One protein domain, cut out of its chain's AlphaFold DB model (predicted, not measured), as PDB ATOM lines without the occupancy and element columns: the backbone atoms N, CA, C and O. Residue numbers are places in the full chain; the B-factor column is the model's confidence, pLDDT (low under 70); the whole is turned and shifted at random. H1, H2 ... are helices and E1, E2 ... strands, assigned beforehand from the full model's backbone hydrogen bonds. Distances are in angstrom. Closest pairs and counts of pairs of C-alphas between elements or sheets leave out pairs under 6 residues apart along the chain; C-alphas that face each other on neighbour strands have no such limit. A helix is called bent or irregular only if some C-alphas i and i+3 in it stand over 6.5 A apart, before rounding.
ATOM      1  N   PRO A   7     139.673 109.224 142.959       73.00
ATOM      2  CA  PRO A   7     139.967 110.269 143.942       73.00
ATOM      3  C   PRO A   7     141.216 109.988 144.790       73.00
ATOM      4  O   PRO A   7     142.003 110.896 145.031       73.00
ATOM      5  N   GLY A   8     141.461 108.736 145.183       76.38
ATOM      6  CA  GLY A   8     142.692 108.340 145.873       76.38
ATOM      7  C   GLY A   8     143.953 108.660 145.071       76.38
ATOM      8  O   GLY A   8     144.890 109.245 145.615       76.38
ATOM      9  N   PHE A   9     143.956 108.374 143.767       74.88
ATOM     10  CA  PHE A   9     145.072 108.730 142.881       74.88
ATOM     11  C   PHE A   9     145.303 110.243 142.785       74.88
ATOM     12  O   PHE A   9     146.451 110.677 142.708       74.88
ATOM     13  N   LEU A  10     144.242 111.054 142.842       80.56
ATOM     14  CA  LEU A  10     144.363 112.515 142.836       80.56
ATOM     15  C   LEU A  10     144.995 113.044 144.127       80.56
ATOM     16  O   LEU A  10     145.809 113.962 144.065       80.56
ATOM     17  N   THR A  11     144.705 112.428 145.280       85.25
ATOM     18  CA  THR A  11     145.299 112.855 146.563       85.25
ATOM     19  C   THR A  11     146.818 112.691 146.614       85.25
ATOM     20  O   THR A  11     147.495 113.451 147.300       85.25
ATOM     21  N   VAL A  12     147.363 111.718 145.879       86.69
ATOM     22  CA  VAL A  12     148.808 111.443 145.820       86.69
ATOM     23  C   VAL A  12     149.469 112.006 144.564       86.69
ATOM     24  O   VAL A  12     150.645 111.759 144.328       86.69
ATOM     25  N   TYR A  13     148.735 112.759 143.741       87.88
ATOM     26  CA  TYR A  13     149.229 113.239 142.453       87.88
ATOM     27  C   TYR A  13     150.509 114.082 142.593       87.88
ATOM     28  O   TYR A  13     151.493 113.826 141.899       87.88
ATOM     29  N   GLU A  14     150.527 115.056 143.509       87.31
ATOM     30  CA  GLU A  14     151.676 115.958 143.690       87.31
ATOM     31  C   GLU A  14     152.897 115.231 144.266       87.31
ATOM     32  O   GLU A  14     154.005 115.389 143.755       87.31
ATOM     33  N   SER A  15     152.697 114.387 145.282       90.12
ATOM     34  CA  SER A  15     153.782 113.612 145.892       90.12
ATOM     35  C   SER A  15     154.353 112.569 144.931       90.12
ATOM     36  O   SER A  15     155.568 112.379 144.889       90.12
ATOM     37  N   MET A  16     153.506 111.941 144.111       89.56
ATOM     38  CA  MET A  16     153.933 111.017 143.063       89.56
ATOM     39  C   MET A  16     154.747 111.731 141.981       89.56
ATOM     40  O   MET A  16     155.808 111.236 141.611       89.56
ATOM     41  N   HIS A  17     154.288 112.889 141.493       89.69
ATOM     42  CA  HIS A  17     155.021 113.674 140.490       89.69
ATOM     43  C   HIS A  17     156.400 114.092 141.017       89.69
ATOM     44  O   HIS A  17     157.407 113.813 140.369       89.69
ATOM     45  N   ALA A  18     156.468 114.655 142.229       89.44
ATOM     46  CA  ALA A  18     157.726 115.076 142.847       89.44
ATOM     47  C   ALA A  18     158.694 113.902 143.092       89.44
ATOM     48  O   ALA A  18     159.895 114.011 142.830       89.44
ATOM     49  N   GLY A  19     158.173 112.762 143.558       92.81
ATOM     50  CA  GLY A  19     158.966 111.549 143.759       92.81
ATOM     51  C   GLY A  19     159.546 111.011 142.451       92.81
ATOM     52  O   GLY A  19     160.734 110.696 142.386       92.81
ATOM     53  N   LEU A  20     158.740 110.967 141.387       92.00
ATOM     54  CA  LEU A  20     159.187 110.514 140.069       92.00
ATOM     55  C   LEU A  20     160.179 111.485 139.417       92.00
ATOM     56  O   LEU A  20     161.139 111.033 138.801       92.00
ATOM     57  N   LEU A  21     159.997 112.798 139.585       90.00
ATOM     58  CA  LEU A  21     160.952 113.799 139.109       90.00
ATOM     59  C   LEU A  21     162.315 113.624 139.793       90.00
ATOM     60  O   LEU A  21     163.346 113.620 139.125       90.00
ATOM     61  N   THR A  22     162.315 113.408 141.111       92.25
ATOM     62  CA  THR A  22     163.537 113.137 141.886       92.25
ATOM     63  C   THR A  22     164.223 111.856 141.407       92.25
ATOM     64  O   THR A  22     165.438 111.836 141.215       92.25
ATOM     65  N   ALA A  23     163.449 110.798 141.152       89.94
ATOM     66  CA  ALA A  23     163.975 109.552 140.603       89.94
ATOM     67  C   ALA A  23     164.558 109.738 139.189       89.94
ATOM     68  O   ALA A  23     165.616 109.184 138.893       89.94
ATOM     69  N   ASN A  24     163.930 110.561 138.341       89.06
ATOM     70  CA  ASN A  24     164.448 110.865 137.009       89.06
ATOM     71  C   ASN A  24     165.793 111.598 137.057       89.06
ATOM     72  O   ASN A  24     166.652 111.328 136.231       89.06
ATOM     73  N   VAL A  25     166.015 112.491 138.027       86.75
ATOM     74  CA  VAL A  25     167.320 113.161 138.186       86.75
ATOM     75  C   VAL A  25     168.440 112.152 138.462       86.75
ATOM     76  O   VAL A  25     169.564 112.346 138.007       86.75
ATOM     77  N   ALA A  26     168.141 111.068 139.181       83.25
ATOM     78  CA  ALA A  26     169.120 110.034 139.504       83.25
ATOM     79  C   ALA A  26     169.328 109.010 138.373       83.25
ATOM     80  O   ALA A  26     170.447 108.549 138.169       83.25
ATOM     81  N   VAL A  27     168.255 108.626 137.674       85.56
ATOM     82  CA  VAL A  27     168.260 107.496 136.725       85.56
ATOM     83  C   VAL A  27     168.275 107.945 135.261       85.56
ATOM     84  O   VAL A  27     168.831 107.236 134.433       85.56
ATOM     85  N   ASN A  28     167.703 109.114 134.961       87.88
ATOM     86  CA  ASN A  28     167.427 109.645 133.624       87.88
ATOM     87  C   ASN A  28     166.626 108.664 132.749       87.88
ATOM     88  O   ASN A  28     167.185 107.838 132.038       87.88
ATOM     89  N   PHE A  29     165.297 108.730 132.826       89.25
ATOM     90  CA  PHE A  29     164.414 107.771 132.170       89.25
ATOM     91  C   PHE A  29     164.470 107.876 130.641       89.25
ATOM     92  O   PHE A  29     164.092 108.892 130.067       89.25
ATOM     93  N   ASP A  30     164.841 106.780 129.976       84.12
ATOM     94  CA  ASP A  30     164.788 106.674 128.510       84.12
ATOM     95  C   ASP A  30     163.387 106.306 127.987       84.12
ATOM     96  O   ASP A  30     163.039 106.600 126.845       84.12
ATOM     97  N   LEU A  31     162.583 105.622 128.810       87.69
ATOM     98  CA  LEU A  31     161.225 105.171 128.502       87.69
ATOM     99  C   LEU A  31     160.445 104.942 129.799       87.69
ATOM    100  O   LEU A  31     160.961 104.344 130.742       87.69
ATOM    101  N   MET A  32     159.171 105.328 129.819       89.38
ATOM    102  CA  MET A  32     158.271 105.036 130.937       89.38
ATOM    103  C   MET A  32     157.160 104.060 130.526       89.38
ATOM    104  O   MET A  32     156.460 104.274 129.543       89.38
ATOM    105  N   ILE A  33     156.941 102.999 131.303       89.94
ATOM    106  CA  ILE A  33     155.760 102.133 131.158       89.94
ATOM    107  C   ILE A  33     154.780 102.531 132.252       89.94
ATOM    108  O   ILE A  33     155.027 102.308 133.437       89.94
ATOM    109  N   ILE A  34     153.686 103.175 131.862       88.69
ATOM    110  CA  ILE A  34     152.834 103.919 132.782       88.69
ATOM    111  C   ILE A  34     151.461 103.267 132.861       88.69
ATOM    112  O   ILE A  34     150.786 103.082 131.851       88.69
ATOM    113  N   ASN A  35     151.014 102.955 134.076       86.75
ATOM    114  CA  ASN A  35     149.640 102.519 134.298       86.75
ATOM    115  C   ASN A  35     148.650 103.610 133.838       86.75
ATOM    116  O   ASN A  35     148.840 104.793 134.127       86.75
ATOM    117  N   MET A  36     147.565 103.221 133.165       81.31
ATOM    118  CA  MET A  36     146.568 104.158 132.628       81.31
ATOM    119  C   MET A  36     145.963 105.138 133.658       81.31
ATOM    120  O   MET A  36     145.555 106.233 133.272       81.31
ATOM    121  N   PHE A  37     145.942 104.791 134.952       79.69
ATOM    122  CA  PHE A  37     145.451 105.657 136.037       79.69
ATOM    123  C   PHE A  37     146.545 106.492 136.724       79.69
ATOM    124  O   PHE A  37     146.239 107.368 137.532       79.69
ATOM    125  N   ALA A  38     147.823 106.272 136.402       86.00
ATOM    126  CA  ALA A  38     148.950 107.014 136.968       86.00
ATOM    127  C   ALA A  38     149.144 108.367 136.258       86.00
ATOM    128  O   ALA A  38     150.151 108.608 135.591       86.00
ATOM    129  N   PHE A  39     148.165 109.267 136.390       82.81
ATOM    130  CA  PHE A  39     148.149 110.542 135.666       82.81
ATOM    131  C   PHE A  39     149.363 111.431 135.956       82.81
ATOM    132  O   PHE A  39     149.849 112.084 135.041       82.81
ATOM    133  N   ALA A  40     149.881 111.418 137.188       86.00
ATOM    134  CA  ALA A  40     151.087 112.159 137.560       86.00
ATOM    135  C   ALA A  40     152.320 111.712 136.759       86.00
ATOM    136  O   ALA A  40     153.091 112.553 136.309       86.00
ATOM    137  N   ALA A  41     152.478 110.403 136.536       88.69
ATOM    138  CA  ALA A  41     153.564 109.861 135.721       88.69
ATOM    139  C   ALA A  41     153.390 110.210 134.240       88.69
ATOM    140  O   ALA A  41     154.366 110.547 133.582       88.69
ATOM    141  N   GLN A  42     152.153 110.157 133.726       86.62
ATOM    142  CA  GLN A  42     151.867 110.563 132.345       86.62
ATOM    143  C   GLN A  42     152.218 112.037 132.137       86.62
ATOM    144  O   GLN A  42     152.863 112.374 131.154       86.62
ATOM    145  N   ASP A  43     151.808 112.911 133.060       84.44
ATOM    146  CA  ASP A  43     152.095 114.346 132.992       84.44
ATOM    147  C   ASP A  43     153.606 114.615 133.090       84.44
ATOM    148  O   ASP A  43     154.133 115.379 132.290       84.44
ATOM    149  N   LEU A  44     154.321 113.917 133.981       87.06
ATOM    150  CA  LEU A  44     155.778 114.017 134.076       87.06
ATOM    151  C   LEU A  44     156.491 113.573 132.789       87.06
ATOM    152  O   LEU A  44     157.474 114.192 132.396       87.06
ATOM    153  N   ALA A  45     156.013 112.515 132.130       86.69
ATOM    154  CA  ALA A  45     156.594 112.052 130.873       86.69
ATOM    155  C   ALA A  45     156.502 113.130 129.777       86.69
ATOM    156  O   ALA A  45     157.459 113.328 129.032       86.69
ATOM    157  N   TYR A  46     155.396 113.886 129.730       83.06
ATOM    158  CA  TYR A  46     155.285 115.068 128.869       83.06
ATOM    159  C   TYR A  46     156.234 116.190 129.307       83.06
ATOM    160  O   TYR A  46     156.985 116.679 128.467       83.06
ATOM    161  N   ASP A  47     156.255 116.535 130.604       82.00
ATOM    162  CA  ASP A  47     157.113 117.598 131.157       82.00
ATOM    163  C   ASP A  47     158.607 117.363 130.835       82.00
ATOM    164  O   ASP A  47     159.350 118.304 130.554       82.00
ATOM    165  N   LEU A  48     159.049 116.101 130.875       85.38
ATOM    166  CA  LEU A  48     160.431 115.683 130.616       85.38
ATOM    167  C   LEU A  48     160.706 115.320 129.149       85.38
ATOM    168  O   LEU A  48     161.850 115.022 128.807       85.38
ATOM    169  N   ASN A  49     159.682 115.321 128.291       84.25
ATOM    170  CA  ASN A  49     159.748 114.808 126.920       84.25
ATOM    171  C   ASN A  49     160.297 113.365 126.838       84.25
ATOM    172  O   ASN A  49     161.045 113.012 125.924       84.25
ATOM    173  N   VAL A  50     159.922 112.531 127.812       85.94
ATOM    174  CA  VAL A  50     160.270 111.109 127.872       85.94
ATOM    175  C   VAL A  50     159.153 110.314 127.199       85.94
ATOM    176  O   VAL A  50     157.978 110.484 127.540       85.94
ATOM    177  N   PRO A  51     159.469 109.423 126.247       85.62
ATOM    178  CA  PRO A  51     158.457 108.567 125.653       85.62
ATOM    179  C   PRO A  51     157.827 107.642 126.681       85.62
ATOM    180  O   PRO A  51     158.477 107.189 127.628       85.62
ATOM    181  N   PHE A  52     156.566 107.286 126.461       86.56
ATOM    182  CA  PHE A  52     155.903 106.352 127.348       86.56
ATOM    183  C   PHE A  52     154.931 105.416 126.644       86.56
ATOM    184  O   PHE A  52     154.345 105.727 125.611       86.56
ATOM    185  N   VAL A  53     154.761 104.246 127.251       88.50
ATOM    186  CA  VAL A  53     153.815 103.208 126.854       88.50
ATOM    187  C   VAL A  53     152.743 103.111 127.925       88.50
ATOM    188  O   VAL A  53     153.053 103.059 129.117       88.50
ATOM    189  N   ILE A  54     151.476 103.054 127.523       86.44
ATOM    190  CA  ILE A  54     150.371 102.872 128.461       86.44
ATOM    191  C   ILE A  54     150.197 101.385 128.747       86.44
ATOM    192  O   ILE A  54     149.890 100.595 127.859       86.44
ATOM    193  N   HIS A  55     150.346 101.004 130.009       86.25
ATOM    194  CA  HIS A  55     149.934  99.700 130.502       86.25
ATOM    195  C   HIS A  55     148.496  99.787 131.008       86.25
ATOM    196  O   HIS A  55     148.206 100.437 132.020       86.25
ATOM    197  N   SER A  56     147.586  99.137 130.293       81.06
ATOM    198  CA  SER A  56     146.204  99.043 130.728       81.06
ATOM    199  C   SER A  56     146.035  97.975 131.796       81.06
ATOM    200  O   SER A  56     146.584  96.885 131.690       81.06
ATOM    201  N   CYS A  57     145.209  98.256 132.797       72.12
ATOM    202  CA  CYS A  57     144.741  97.251 133.752       72.12
ATOM    203  C   CYS A  57     143.291  96.814 133.500       72.12
ATOM    204  O   CYS A  57     142.743  96.064 134.299       72.12
ATOM    205  N   THR A  58     142.675  97.271 132.406       68.31
ATOM    206  CA  THR A  58     141.321  96.888 131.975       68.31
ATOM    207  C   THR A  58     141.328  96.586 130.473       68.31
ATOM    208  O   THR A  58     142.280  96.925 129.759       68.31
ATOM    209  N   SER A  59     140.258  96.008 129.926       62.66
ATOM    210  CA  SER A  59     140.025  96.124 128.483       62.66
ATOM    211  C   SER A  59     139.897  97.613 128.151       62.66
ATOM    212  O   SER A  59     138.967  98.265 128.633       62.66
ATOM    213  N   VAL A  60     140.848  98.194 127.405       55.41
ATOM    214  CA  VAL A  60     140.793  99.628 127.082       55.41
ATOM    215  C   VAL A  60     139.629  99.849 126.141       55.41
ATOM    216  O   VAL A  60     139.661  99.549 124.948       55.41
ATOM    217  N   GLU A  61     138.550 100.350 126.701       57.72
ATOM    218  CA  GLU A  61     137.361 100.696 125.967       57.72
ATOM    219  C   GLU A  61     137.327 102.205 125.820       57.72
ATOM    220  O   GLU A  61     137.364 102.949 126.799       57.72
ATOM    221  N   GLY A  62     137.271 102.676 124.575       53.31
ATOM    222  CA  GLY A  62     136.933 104.064 124.314       53.31
ATOM    223  C   GLY A  62     135.511 104.304 124.789       53.31
ATOM    224  O   GLY A  62     134.570 104.048 124.045       53.31
ATOM    225  N   VAL A  63     135.361 104.799 126.019       50.09
ATOM    226  CA  VAL A  63     134.079 105.038 126.702       50.09
ATOM    227  C   VAL A  63     133.055 105.744 125.807       50.09
ATOM    228  O   VAL A  63     131.864 105.500 125.954       50.09
ATOM    229  N   PHE A  64     133.499 106.548 124.834       51.41
ATOM    230  CA  PHE A  64     132.644 107.360 123.965       51.41
ATOM    231  C   PHE A  64     132.641 106.967 122.478       51.41
ATOM    232  O   PHE A  64     131.862 107.535 121.724       51.41
ATOM    233  N   SER A  65     133.455 106.002 122.032       60.19
ATOM    234  CA  SER A  65     133.610 105.687 120.595       60.19
ATOM    235  C   SER A  65     133.219 104.260 120.203       60.19
ATOM    236  O   SER A  65     133.526 103.829 119.094       60.19
ATOM    237  N   LEU A  66     132.566 103.511 121.097       70.69
ATOM    238  CA  LEU A  66     132.101 102.159 120.795       70.69
ATOM    239  C   LEU A  66     130.753 102.148 120.054       70.69
ATOM    240  O   LEU A  66     129.856 102.920 120.414       70.69
ATOM    241  N   PRO A  67     130.591 101.261 119.051       74.00
ATOM    242  CA  PRO A  67     129.298 100.976 118.443       74.00
ATOM    243  C   PRO A  67     128.259 100.510 119.467       74.00
ATOM    244  O   PRO A  67     128.592  99.865 120.458       74.00
ATOM    245  N   SER A  68     126.980 100.760 119.180       76.94
ATOM    246  CA  SER A  68     125.859 100.466 120.089       76.94
ATOM    247  C   SER A  68     125.671  98.982 120.427       76.94
ATOM    248  O   SER A  68     125.046  98.664 121.436       76.94
ATOM    249  N   TRP A  69     126.219  98.073 119.616       74.75
ATOM    250  CA  TRP A  69     126.166  96.620 119.816       74.75
ATOM    251  C   TRP A  69     127.356  96.054 120.607       74.75
ATOM    252  O   TRP A  69     127.492  94.837 120.714       74.75
ATOM    253  N   ILE A  70     128.246  96.908 121.120       77.31
ATOM    254  CA  ILE A  70     129.374  96.501 121.965       77.31
ATOM    255  C   ILE A  70     129.122  97.008 123.385       77.31
ATOM    256  O   ILE A  70     129.013  98.225 123.548       77.31
ATOM    257  N   PRO A  71     129.045  96.122 124.396       75.19
ATOM    258  CA  PRO A  71     128.888  96.538 125.787       75.19
ATOM    259  C   PRO A  71     130.035  97.454 126.216       75.19
ATOM    260  O   PRO A  71     131.186  97.201 125.851       75.19
ATOM    261  N   ARG A  72     129.719  98.524 126.954       74.00
ATOM    262  CA  ARG A  72     130.721  99.440 127.524       74.00
ATOM    263  C   ARG A  72     131.256  98.914 128.864       74.00
ATOM    264  O   ARG A  72     130.620  98.104 129.520       74.00
ATOM    265  N   GLY A  73     132.414  99.408 129.297       61.47
ATOM    266  CA  GLY A  73     133.302  98.718 130.247       61.47
ATOM    267  C   GLY A  73     132.812  98.549 131.682       61.47
ATOM    268  O   GLY A  73     133.525  97.965 132.492       61.47
ATOM    269  N   PHE A  74     131.613  99.029 132.006       66.31
ATOM    270  CA  PHE A  74     130.958  98.825 133.303       66.31
ATOM    271  C   PHE A  74     129.656  98.011 133.196       66.31
ATOM    272  O   PHE A  74     128.985  97.782 134.204       66.31
ATOM    273  N   ASP A  75     129.318  97.565 131.988       71.12
ATOM    274  CA  ASP A  75     128.114  96.819 131.644       71.12
ATOM    275  C   ASP A  75     128.316  95.310 131.876       71.12
ATOM    276  O   ASP A  75     129.401  94.772 131.651       71.12
ATOM    277  N   ASP A  76     127.280  94.615 132.340       74.44
ATOM    278  CA  ASP A  76     127.253  93.156 132.519       74.44
ATOM    279  C   ASP A  76     126.580  92.404 131.351       74.44
ATOM    280  O   ASP A  76     126.576  91.161 131.308       74.44
ATOM    281  N   ARG A  77     126.060  93.141 130.364       78.75
ATOM    282  CA  ARG A  77     125.510  92.609 129.112       78.75
ATOM    283  C   ARG A  77     126.610  92.117 128.168       78.75
ATOM    284  O   ARG A  77     127.722  92.633 128.127       78.75
ATOM    285  N   THR A  78     126.280  91.112 127.366       75.56
ATOM    286  CA  THR A  78     127.090  90.583 126.258       75.56
ATOM    287  C   THR A  78     126.662  91.196 124.928       75.56
ATOM    288  O   THR A  78     125.620  91.842 124.830       75.56
ATOM    289  N   GLN A  79     127.450  90.970 123.870       72.44
ATOM    290  CA  GLN A  79     127.047  91.364 122.516       72.44
ATOM    291  C   GLN A  79     125.702  90.761 122.103       72.44
ATOM    292  O   GLN A  79     124.954  91.424 121.394       72.44
ATOM    293  N   ASP A  80     125.390  89.538 122.527       72.81
ATOM    294  CA  ASP A  80     124.137  88.889 122.144       72.81
ATOM    295  C   ASP A  80     122.943  89.505 122.890       72.81
ATOM    296  O   ASP A  80     121.955  89.853 122.249       72.81
ATOM    297  N   ASP A  81     123.087  89.837 124.181       77.06
ATOM    298  CA  ASP A  81     122.033  90.554 124.925       77.06
ATOM    299  C   ASP A  81     121.703  91.928 124.305       77.06
ATOM    300  O   ASP A  81     120.563  92.393 124.346       77.06
ATOM    301  N   LEU A  82     122.705  92.597 123.720       76.06
ATOM    302  CA  LEU A  82     122.516  93.861 123.005       76.06
ATOM    303  C   LEU A  82     121.975  93.664 121.587       76.06
ATOM    304  O   LEU A  82     121.344  94.570 121.039       76.06
ATOM    305  N   LYS A  83     122.236  92.527 120.935       71.25
ATOM    306  CA  LYS A  83     121.775  92.311 119.559       71.25
ATOM    307  C   LYS A  83     120.257  92.241 119.484       71.25
ATOM    308  O   LYS A  83     119.704  92.823 118.550       71.25
ATOM    309  N   ASP A  84     119.627  91.638 120.478       67.19
ATOM    310  CA  ASP A  84     118.209  91.283 120.429       67.19
ATOM    311  C   ASP A  84     117.274  92.392 120.943       67.19
ATOM    312  O   ASP A  84     116.055  92.280 120.830       67.19
ATOM    313  N   SER A  85     117.816  93.505 121.463       80.50
ATOM    314  CA  SER A  85     117.016  94.597 122.036       80.50
ATOM    315  C   SER A  85     117.472  95.988 121.591       80.50
ATOM    316  O   SER A  85     118.543  96.473 121.962       80.50
ATOM    317  N   LEU A  86     116.603  96.693 120.852       80.75
ATOM    318  CA  LEU A  86     116.806  98.100 120.479       80.75
ATOM    319  C   LEU A  86     116.972  98.999 121.714       80.75
ATOM    320  O   LEU A  86     117.841  99.868 121.726       80.75
ATOM    321  N   PHE A  87     116.174  98.772 122.761       81.62
ATOM    322  CA  PHE A  87     116.258  99.534 124.008       81.62
ATOM    323  C   PHE A  87     117.589  99.312 124.724       81.62
ATOM    324  O   PHE A  87     118.178 100.274 125.208       81.62
ATOM    325  N   ALA A  88     118.105  98.080 124.730       80.31
ATOM    326  CA  ALA A  88     119.415  97.793 125.308       80.31
ATOM    327  C   ALA A  88     120.542  98.484 124.521       80.31
ATOM    328  O   ALA A  88     121.457  99.041 125.123       80.31
ATOM    329  N   ARG A  89     120.450  98.537 123.183       81.94
ATOM    330  CA  ARG A  89     121.397  99.298 122.347       81.94
ATOM    331  C   ARG A  89     121.312 100.801 122.584       81.94
ATOM    332  O   ARG A  89     122.348 101.458 122.577       81.94
ATOM    333  N   LEU A  90     120.110 101.349 122.772       81.69
ATOM    334  CA  LEU A  90     119.908 102.768 123.084       81.69
ATOM    335  C   LEU A  90     120.485 103.120 124.457       81.69
ATOM    336  O   LEU A  90     121.224 104.094 124.567       81.69
ATOM    337  N   ASP A  91     120.207 102.306 125.474       81.88
ATOM    338  CA  ASP A  91     120.765 102.457 126.819       81.88
ATOM    339  C   ASP A  91     122.301 102.369 126.798       81.88
ATOM    340  O   ASP A  91     122.986 103.274 127.274       81.88
ATOM    341  N   ASN A  92     122.857 101.362 126.120       82.31
ATOM    342  CA  ASN A  92     124.301 101.229 125.934       82.31
ATOM    343  C   ASN A  92     124.908 102.397 125.131       82.31
ATOM    344  O   ASN A  92     126.015 102.851 125.417       82.31
ATOM    345  N   TYR A  93     124.216 102.921 124.116       80.81
ATOM    346  CA  TYR A  93     124.750 103.994 123.278       80.81
ATOM    347  C   TYR A  93     124.661 105.378 123.931       80.81
ATOM    348  O   TYR A  93     125.591 106.163 123.759       80.81
ATOM    349  N   LEU A  94     123.587 105.666 124.675       78.44
ATOM    350  CA  LEU A  94     123.279 106.992 125.223       78.44
ATOM    351  C   LEU A  94     123.473 107.084 126.741       78.44
ATOM    352  O   LEU A  94     124.114 108.017 127.217       78.44
ATOM    353  N   ILE A  95     122.920 106.139 127.504       80.81
ATOM    354  CA  ILE A  95     122.817 106.235 128.968       80.81
ATOM    355  C   ILE A  95     124.128 105.833 129.642       80.81
ATOM    356  O   ILE A  95     124.590 106.533 130.542       80.81
ATOM    357  N   GLU A  96     124.765 104.752 129.193       77.38
ATOM    358  CA  GLU A  96     126.038 104.299 129.768       77.38
ATOM    359  C   GLU A  96     127.157 105.356 129.676       77.38
ATOM    360  O   GLU A  96     127.771 105.662 130.702       77.38
ATOM    361  N   PRO A  97     127.395 106.027 128.530       75.94
ATOM    362  CA  PRO A  97     128.341 107.143 128.470       75.94
ATOM    363  C   PRO A  97     128.035 108.266 129.457       75.94
ATOM    364  O   PRO A  97     128.961 108.834 130.031       75.94
ATOM    365  N   LEU A  98     126.753 108.578 129.672       78.31
ATOM    366  CA  LEU A  98     126.343 109.591 130.639       78.31
ATOM    367  C   LEU A  98     126.652 109.138 132.066       78.31
ATOM    368  O   LEU A  98     127.245 109.910 132.813       78.31
ATOM    369  N   ARG A  99     126.334 107.892 132.443       78.31
ATOM    370  CA  ARG A  99     126.678 107.333 133.766       78.31
ATOM    371  C   ARG A  99     128.177 107.416 134.034       78.31
ATOM    372  O   ARG A  99     128.590 107.868 135.101       78.31
ATOM    373  N   ILE A 100     128.986 107.042 133.046       75.62
ATOM    374  CA  ILE A 100     130.444 107.097 133.151       75.62
ATOM    375  C   ILE A 100     130.927 108.548 133.256       75.62
ATOM    376  O   ILE A 100     131.780 108.845 134.090       75.62
ATOM    377  N   ALA A 101     130.360 109.468 132.470       75.25
ATOM    378  CA  ALA A 101     130.678 110.892 132.544       75.25
ATOM    379  C   ALA A 101     130.293 111.510 133.898       75.25
ATOM    380  O   ALA A 101     131.064 112.293 134.442       75.25
ATOM    381  N   PHE A 102     129.152 111.130 134.481       79.38
ATOM    382  CA  PHE A 102     128.745 111.571 135.818       79.38
ATOM    383  C   PHE A 102     129.671 111.034 136.912       79.38
ATOM    384  O   PHE A 102     130.005 111.772 137.836       79.38
ATOM    385  N   TYR A 103     130.112 109.778 136.802       77.44
ATOM    386  CA  TYR A 103     131.014 109.170 137.779       77.44
ATOM    387  C   TYR A 103     132.447 109.722 137.685       77.44
ATOM    388  O   TYR A 103     133.040 110.090 138.695       77.44
ATOM    389  N   LEU A 104     133.016 109.803 136.477       75.81
ATOM    390  CA  LEU A 104     134.406 110.230 136.274       75.81
ATOM    391  C   LEU A 104     134.560 111.755 136.199       75.81
ATOM    392  O   LEU A 104     135.592 112.282 136.607       75.81
ATOM    393  N   GLY A 105     133.557 112.476 135.697       76.25
ATOM    394  CA  GLY A 105     133.620 113.908 135.387       76.25
ATOM    395  C   GLY A 105     134.116 114.803 136.530       76.25
ATOM    396  O   GLY A 105     135.042 115.582 136.298       76.25
ATOM    397  N   PRO A 106     133.585 114.692 137.764       82.00
ATOM    398  CA  PRO A 106     134.049 115.498 138.896       82.00
ATOM    399  C   PRO A 106     135.543 115.314 139.188       82.00
ATOM    400  O   PRO A 106     136.263 116.288 139.395       82.00
ATOM    401  N   HIS A 107     136.024 114.072 139.131       81.00
ATOM    402  CA  HIS A 107     137.429 113.735 139.356       81.00
ATOM    403  C   HIS A 107     138.325 114.192 138.200       81.00
ATOM    404  O   HIS A 107     139.448 114.641 138.414       81.00
ATOM    405  N   MET A 108     137.827 114.132 136.964       76.44
ATOM    406  CA  MET A 108     138.536 114.666 135.802       76.44
ATOM    407  C   MET A 108     138.700 116.196 135.898       76.44
ATOM    408  O   MET A 108     139.777 116.718 135.615       76.44
ATOM    409  N   LEU A 109     137.674 116.916 136.370       79.31
ATOM    410  CA  LEU A 109     137.751 118.360 136.635       79.31
ATOM    411  C   LEU A 109     138.734 118.692 137.757       79.31
ATOM    412  O   LEU A 109     139.447 119.691 137.681       79.31
ATOM    413  N   GLU A 110     138.767 117.875 138.807       83.00
ATOM    414  CA  GLU A 110     139.726 118.013 139.899       83.00
ATOM    415  C   GLU A 110     141.171 117.830 139.409       83.00
ATOM    416  O   GLU A 110     142.029 118.653 139.733       83.00
ATOM    417  N   LEU A 111     141.430 116.848 138.536       79.56
ATOM    418  CA  LEU A 111     142.740 116.691 137.900       79.56
ATOM    419  C   LEU A 111     143.123 117.915 137.057       79.56
ATOM    420  O   LEU A 111     144.247 118.410 137.148       79.56
ATOM    421  N   ASP A 112     142.193 118.438 136.258       78.62
ATOM    422  CA  ASP A 112     142.449 119.627 135.440       78.62
ATOM    423  C   ASP A 112     142.729 120.869 136.306       78.62
ATOM    424  O   ASP A 112     143.584 121.688 135.954       78.62
ATOM    425  N   ARG A 113     142.087 120.999 137.478       82.00
ATOM    426  CA  ARG A 113     142.420 122.044 138.465       82.00
ATOM    427  C   ARG A 113     143.842 121.878 139.004       82.00
ATOM    428  O   ARG A 113     144.577 122.865 139.048       82.00
ATOM    429  N   LEU A 114     144.248 120.657 139.364       80.94
ATOM    430  CA  LEU A 114     145.609 120.359 139.837       80.94
ATOM    431  C   LEU A 114     146.672 120.680 138.777       80.94
ATOM    432  O   LEU A 114     147.731 121.218 139.100       80.94
ATOM    433  N   ARG A 115     146.390 120.412 137.500       79.56
ATOM    434  CA  ARG A 115     147.297 120.742 136.389       79.56
ATOM    435  C   ARG A 115     147.448 122.240 136.174       79.56
ATOM    436  O   ARG A 115     148.571 122.715 136.024       79.56
ATOM    437  N   ARG A 116     146.334 122.982 136.194       78.19
ATOM    438  CA  ARG A 116     146.345 124.450 136.067       78.19
ATOM    439  C   ARG A 116     147.111 125.102 137.210       78.19
ATOM    440  O   ARG A 116     147.920 125.984 136.957       78.19
ATOM    441  N   ARG A 117     146.902 124.633 138.446       80.19
ATOM    442  CA  ARG A 117     147.638 125.114 139.626       80.19
ATOM    443  C   ARG A 117     149.153 124.972 139.461       80.19
ATOM    444  O   ARG A 117     149.897 125.817 139.938       80.19
ATOM    445  N   ASN A 118     149.585 123.921 138.770       73.56
ATOM    446  CA  ASN A 118     150.989 123.601 138.551       73.56
ATOM    447  C   ASN A 118     151.530 124.087 137.187       73.56
ATOM    448  O   ASN A 118     152.595 123.641 136.776       73.56
ATOM    449  N   ASN A 119     150.817 124.972 136.472       70.25
ATOM    450  CA  ASN A 119     151.189 125.489 135.141       70.25
ATOM    451  C   ASN A 119     151.470 124.411 134.069       70.25
ATOM    452  O   ASN A 119     152.151 124.679 133.083       70.25
ATOM    453  N   ARG A 120     150.907 123.202 134.205       68.50
ATOM    454  CA  ARG A 120     151.162 122.066 133.291       68.50
ATOM    455  C   ARG A 120     150.278 122.053 132.035       68.50
ATOM    456  O   ARG A 120     150.299 121.109 131.255       68.50
ATOM    457  N   THR A 121     149.454 123.080 131.819       56.75
ATOM    458  CA  THR A 121     148.419 123.099 130.765       56.75
ATOM    459  C   THR A 121     148.893 123.529 129.368       56.75
ATOM    460  O   THR A 121     148.057 123.761 128.500       56.75
ATOM    461  N   THR A 122     150.200 123.622 129.106       45.59
ATOM    462  CA  THR A 122     150.745 124.168 127.841       45.59
ATOM    463  C   THR A 122     151.534 123.181 126.970       45.59
ATOM    464  O   THR A 122     151.929 123.553 125.870       45.59
ATOM    465  N   GLN A 123     151.708 121.917 127.376       50.38
ATOM    466  CA  GLN A 123     152.469 120.916 126.608       50.38
ATOM    467  C   GLN A 123     151.600 119.732 126.151       50.38
ATOM    468  O   GLN A 123     151.672 118.648 126.711       50.38
ATOM    469  N   GLY A 124     150.727 119.918 125.155       49.62
ATOM    470  CA  GLY A 124     150.035 118.797 124.483       49.62
ATOM    471  C   GLY A 124     149.048 117.968 125.329       49.62
ATOM    472  O   GLY A 124     148.449 117.020 124.823       49.62
ATOM    473  N   ILE A 125     148.828 118.313 126.601       54.84
ATOM    474  CA  ILE A 125     147.878 117.632 127.487       54.84
ATOM    475  C   ILE A 125     146.469 118.172 127.205       54.84
ATOM    476  O   ILE A 125     146.079 119.233 127.692       54.84
ATOM    477  N   HIS A 126     145.691 117.440 126.406       54.72
ATOM    478  CA  HIS A 126     144.281 117.765 126.178       54.72
ATOM    479  C   HIS A 126     143.454 117.614 127.473       54.72
ATOM    480  O   HIS A 126     143.672 116.655 128.223       54.72
ATOM    481  N   PRO A 127     142.490 118.520 127.740       52.62
ATOM    482  CA  PRO A 127     141.569 118.383 128.866       52.62
ATOM    483  C   PRO A 127     140.781 117.070 128.765       52.62
ATOM    484  O   PRO A 127     140.447 116.604 127.676       52.62
ATOM    485  N   LEU A 128     140.476 116.474 129.917       50.75
ATOM    486  CA  LEU A 128     139.858 115.143 130.009       50.75
ATOM    487  C   LEU A 128     138.381 115.107 129.590       50.75
ATOM    488  O   LEU A 128     137.808 114.029 129.438       50.75
ATOM    489  N   PHE A 129     137.758 116.273 129.405       46.16
ATOM    490  CA  PHE A 129     136.405 116.385 128.869       46.16
ATOM    491  C   PHE A 129     136.394 115.973 127.385       46.16
ATOM    492  O   PHE A 129     136.654 116.778 126.493       46.16
ATOM    493  N   GLY A 130     136.126 114.690 127.121       51.50
ATOM    494  CA  GLY A 130     136.093 114.106 125.778       51.50
ATOM    495  C   GLY A 130     136.432 112.614 125.767       51.50
ATOM    496  O   GLY A 130     136.271 111.919 126.766       51.50
ATOM    497  N   ASN A 131     136.903 112.100 124.626       52.03
ATOM    498  CA  ASN A 131     137.376 110.719 124.518       52.03
ATOM    499  C   ASN A 131     138.784 110.602 125.142       52.03
ATOM    500  O   ASN A 131     139.729 111.077 124.510       52.03
ATOM    501  N   PRO A 132     138.965 109.958 126.315       49.03
ATOM    502  CA  PRO A 132     140.276 109.839 126.961       49.03
ATOM    503  C   PRO A 132     141.286 109.078 126.091       49.03
ATOM    504  O   PRO A 132     142.485 109.310 126.202       49.03
ATOM    505  N   VAL A 133     140.811 108.253 125.148       52.56
ATOM    506  CA  VAL A 133     141.664 107.579 124.162       52.56
ATOM    507  C   VAL A 133     142.355 108.580 123.240       52.56
ATOM    508  O   VAL A 133     143.456 108.282 122.807       52.56
ATOM    509  N   ARG A 134     141.808 109.787 122.993       59.06
ATOM    510  CA  ARG A 134     142.521 110.840 122.233       59.06
ATOM    511  C   ARG A 134     143.875 111.183 122.838       59.06
ATOM    512  O   ARG A 134     144.794 111.498 122.101       59.06
ATOM    513  N   ARG A 135     144.016 111.074 124.160       64.75
ATOM    514  CA  ARG A 135     145.298 111.291 124.830       64.75
ATOM    515  C   ARG A 135     146.325 110.217 124.481       64.75
ATOM    516  O   ARG A 135     147.510 110.500 124.387       64.75
ATOM    517  N   TRP A 136     145.864 108.983 124.329       69.75
ATOM    518  CA  TRP A 136     146.700 107.821 124.046       69.75
ATOM    519  C   TRP A 136     146.669 107.440 122.565       69.75
ATOM    520  O   TRP A 136     147.154 106.374 122.207       69.75
ATOM    521  N   GLN A 137     146.092 108.280 121.697       68.69
ATOM    522  CA  GLN A 137     145.945 107.968 120.276       68.69
ATOM    523  C   GLN A 137     147.292 107.771 119.598       68.69
ATOM    524  O   GLN A 137     147.368 106.930 118.711       68.69
ATOM    525  N   ASP A 138     148.330 108.455 120.074       72.75
ATOM    526  CA  ASP A 138     149.687 108.388 119.528       72.75
ATOM    527  C   ASP A 138     150.629 107.489 120.352       72.75
ATOM    528  O   ASP A 138     151.806 107.361 120.021       72.75
ATOM    529  N   HIS A 139     150.123 106.841 121.410       79.38
ATOM    530  CA  HIS A 139     150.919 106.013 122.323       79.38
ATOM    531  C   HIS A 139     150.492 104.544 122.256       79.38
ATOM    532  O   HIS A 139     149.294 104.260 122.188       79.38
ATOM    533  N   PRO A 140     151.421 103.578 122.330       83.38
ATOM    534  CA  PRO A 140     151.073 102.173 122.443       83.38
ATOM    535  C   PRO A 140     150.348 101.901 123.744       83.38
ATOM    536  O   PRO A 140     150.709 102.403 124.812       83.38
ATOM    537  N   ILE A 141     149.361 101.028 123.640       83.88
ATOM    538  CA  ILE A 141     148.548 100.578 124.750       83.88
ATOM    539  C   ILE A 141     148.732  99.071 124.859       83.88
ATOM    540  O   ILE A 141     148.237  98.301 124.034       83.88
ATOM    541  N   LEU A 142     149.459  98.656 125.888       85.19
ATOM    542  CA  LEU A 142     149.631  97.259 126.251       85.19
ATOM    543  C   LEU A 142     148.409  96.795 127.033       85.19
ATOM    544  O   LEU A 142     148.059  97.374 128.063       85.19
ATOM    545  N   ILE A 143     147.767  95.741 126.542       82.88
ATOM    546  CA  ILE A 143     146.564  95.167 127.137       82.88
ATOM    547  C   ILE A 143     146.912  93.748 127.600       82.88
ATOM    548  O   ILE A 143     147.123  92.881 126.746       82.88
ATOM    549  N   PRO A 144     146.974  93.484 128.920       80.31
ATOM    550  CA  PRO A 144     147.305  92.173 129.480       80.31
ATOM    551  C   PRO A 144     146.102  91.216 129.418       80.31
ATOM    552  O   PRO A 144     145.661  90.646 130.415       80.31
ATOM    553  N   TYR A 145     145.546  91.074 128.215       78.25
ATOM    554  CA  TYR A 145     144.394  90.246 127.891       78.25
ATOM    555  C   TYR A 145     144.590  89.593 126.520       78.25
ATOM    556  O   TYR A 145     145.224  90.193 125.644       78.25
ATOM    557  N   PRO A 146     144.073  88.376 126.288       80.44
ATOM    558  CA  PRO A 146     144.077  87.786 124.957       80.44
ATOM    559  C   PRO A 146     142.980  88.411 124.091       80.44
ATOM    560  O   PRO A 146     141.837  88.555 124.526       80.44
ATOM    561  N   LEU A 147     143.303  88.704 122.828       82.00
ATOM    562  CA  LEU A 147     142.336  89.212 121.848       82.00
ATOM    563  C   LEU A 147     141.135  88.262 121.677       82.00
ATOM    564  O   LEU A 147     140.015  88.709 121.459       82.00
ATOM    565  N   ALA A 148     141.344  86.954 121.840       82.44
ATOM    566  CA  ALA A 148     140.291  85.943 121.747       82.44
ATOM    567  C   ALA A 148     139.158  86.099 122.783       82.44
ATOM    568  O   ALA A 148     138.058  85.590 122.565       82.44
ATOM    569  N   LEU A 149     139.416  86.778 123.905       83.06
ATOM    570  CA  LEU A 149     138.432  87.015 124.964       83.06
ATOM    571  C   LEU A 149     137.718  88.368 124.805       83.06
ATOM    572  O   LEU A 149     136.751  88.650 125.512       83.06
ATOM    573  N   GLU A 150     138.169  89.195 123.863       82.44
ATOM    574  CA  GLU A 150     137.517  90.447 123.514       82.44
ATOM    575  C   GLU A 150     136.327  90.257 122.568       82.44
ATOM    576  O   GLU A 150     136.249  89.329 121.760       82.44
ATOM    577  N   PHE A 151     135.397  91.208 122.635       81.31
ATOM    578  CA  PHE A 151     134.289  91.285 121.696       81.31
ATOM    579  C   PHE A 151     134.773  91.683 120.296       81.31
ATOM    580  O   PHE A 151     135.606  92.575 120.139       81.31
ATOM    581  N   ARG A 152     134.209  91.060 119.252       78.25
ATOM    582  CA  ARG A 152     134.634  91.304 117.863       78.25
ATOM    583  C   ARG A 152     134.406  92.764 117.468       78.25
ATOM    584  O   ARG A 152     133.259  93.218 117.431       78.25
ATOM    585  N   ARG A 153     135.494  93.474 117.148       78.12
ATOM    586  CA  ARG A 153     135.509  94.853 116.634       78.12
ATOM    587  C   ARG A 153     136.851  95.207 115.999       78.12
ATOM    588  O   ARG A 153     137.832  94.491 116.179       78.12
ATOM    589  N   ALA A 154     136.894  96.341 115.306       74.38
ATOM    590  CA  ALA A 154     138.150  96.950 114.886       74.38
ATOM    591  C   ALA A 154     138.854  97.607 116.086       74.38
ATOM    592  O   ALA A 154     138.219  98.297 116.887       74.38
ATOM    593  N   TYR A 155     140.165  97.404 116.188       75.88
ATOM    594  CA  TYR A 155     141.046  98.076 117.145       75.88
ATOM    595  C   TYR A 155     141.981  99.017 116.389       75.88
ATOM    596  O   TYR A 155     142.276  98.785 115.215       75.88
ATOM    597  N   THR A 156     142.439 100.089 117.037       72.00
ATOM    598  CA  THR A 156     143.459 100.944 116.424       72.00
ATOM    599  C   THR A 156     144.815 100.223 116.431       72.00
ATOM    600  O   THR A 156     145.040  99.366 117.290       72.00
ATOM    601  N   PRO A 157     145.741 100.561 115.514       74.00
ATOM    602  CA  PRO A 157     147.043  99.886 115.418       74.00
ATOM    603  C   PRO A 157     147.895  99.930 116.698       74.00
ATOM    604  O   PRO A 157     148.765  99.083 116.874       74.00
ATOM    605  N   ASN A 158     147.623 100.881 117.596       78.50
ATOM    606  CA  ASN A 158     148.369 101.085 118.841       78.50
ATOM    607  C   ASN A 158     147.906 100.177 119.995       78.50
ATOM    608  O   ASN A 158     148.467 100.232 121.086       78.50
ATOM    609  N   TYR A 159     146.873  99.354 119.789       80.69
ATOM    610  CA  TYR A 159     146.380  98.415 120.795       80.69
ATOM    611  C   TYR A 159     147.117  97.089 120.653       80.69
ATOM    612  O   TYR A 159     146.975  96.383 119.654       80.69
ATOM    613  N   HIS A 160     147.867  96.719 121.684       82.31
ATOM    614  CA  HIS A 160     148.672  95.510 121.680       82.31
ATOM    615  C   HIS A 160     148.210  94.546 122.767       82.31
ATOM    616  O   HIS A 160     148.484  94.724 123.953       82.31
ATOM    617  N   PHE A 161     147.518  93.494 122.338       83.06
ATOM    618  CA  PHE A 161     147.094  92.397 123.199       83.06
ATOM    619  C   PHE A 161     148.277  91.480 123.500       83.06
ATOM    620  O   PHE A 161     148.905  90.938 122.589       83.06
ATOM    621  N   LEU A 162     148.577  91.321 124.785       81.31
ATOM    622  CA  LEU A 162     149.714  90.546 125.281       81.31
ATOM    623  C   LEU A 162     149.320  89.137 125.733       81.31
ATOM    624  O   LEU A 162     150.179  88.326 126.073       81.31
TER     625      LEU A 162
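This is residues 7 to 162 of the 647 residues of the protein "Hypothetical protein" of Adineta steineri (UniProt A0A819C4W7). What is the main picture? A small, twisted, parallel sheet lies along one side of an elongated body, with H3 over it and H2 packing on H3. The long bent helix H5 runs along the opposite side, from a corner with H4 to H1, which packs on its second arm. What makes it up? The printed part has 156 residues with six named helices and four named strands, in the order H1 H2 E1 H3 E2 H4 H5 H6 E3 E4; the class is mixed, helices and strands, and the sheet runs E1 E2 E3 E4. How large is it? It is compact, with a radius of gyration of the C-alphas of 17.3 A, and spans 57 by 32 by 24 A.

What do the first helices touch? H1, residues 7 to 11, touches residues 107 to 111 alone of H5b, the arm at residues 106 to 117 of H5, residues 86 to 117; the closest C-alphas, of Pro 7 and His 107, are 6.3 A apart. H2, residues 13 to 27, touches H3, residues 39 to 47, at a steep tilt of 48 degrees, the same way; the closest C-alphas, of His 17 and Ala 40, are 5.1 A apart. How is the sheet built? E1, residues 32 to 35, is parallel to E2, residues 52 to 55, with N 34 and O 53 within hydrogen-bond range at 2.8 A. E3, residues 141 to 143, is parallel to E2, with N 142 and O 54 at 2.8 A, and to E4, residues 159 to 161, with N 160 and O 141 at 2.9 A. What is on it? H3 is on the sheet over E1, at a height of 9.2 A; E1, H3 and E2 make a strand-helix-strand unit, two parallel neighbour strands with a helix between, its crossover right-handed. E2, then H4 at residues 79 to 83, H5 and H6 at residues 132 to 136, then E3 make another; H6 only grazes the sheet. And the backbones? Every O i to N i+4 pair is within hydrogen-bond range in H1, H2, H3, H4 and H5b, against 11 of 14 in H5a, residues 86 to 103, and 0 of 1 in H6, which has 2 of 2 O i to N i+3 pairs.

Where are the anchors? C-alpha 7 begins H1 at (139.967, 110.269, 143.942), and C-alpha 161 ends E4 at (147.094, 92.397, 123.199). Which helices are long? H2 measures 20.7 A, H5a 25.0 A and H5b 16.7 A. Is H5 straight? By its hydrogen bonds it was assigned as one helix, but it is bent, with C-alphas 103 and 106 7.1 A apart and its arms at a steep tilt of 40 degrees; H5a is irregular, with C-alphas 93 and 96 6.6 A apart. H4 and H5a touch only at the corner, the closest C-alphas, of Leu 82 and Ala 88, 5.5 A apart.

What are its limits? The C-alphas of Ala 26 and Asp 84, the two farthest apart, are 57.5 A apart, and the printed part has no cut. Which links are long? Those from E2 to H4, H5 to H6 and E3 to E4. Where is confidence low? The pLDDT is under 70 at residues 58 to 65, 73 to 74, 84 and 120 to 137; the mean of the printed part is 76.8.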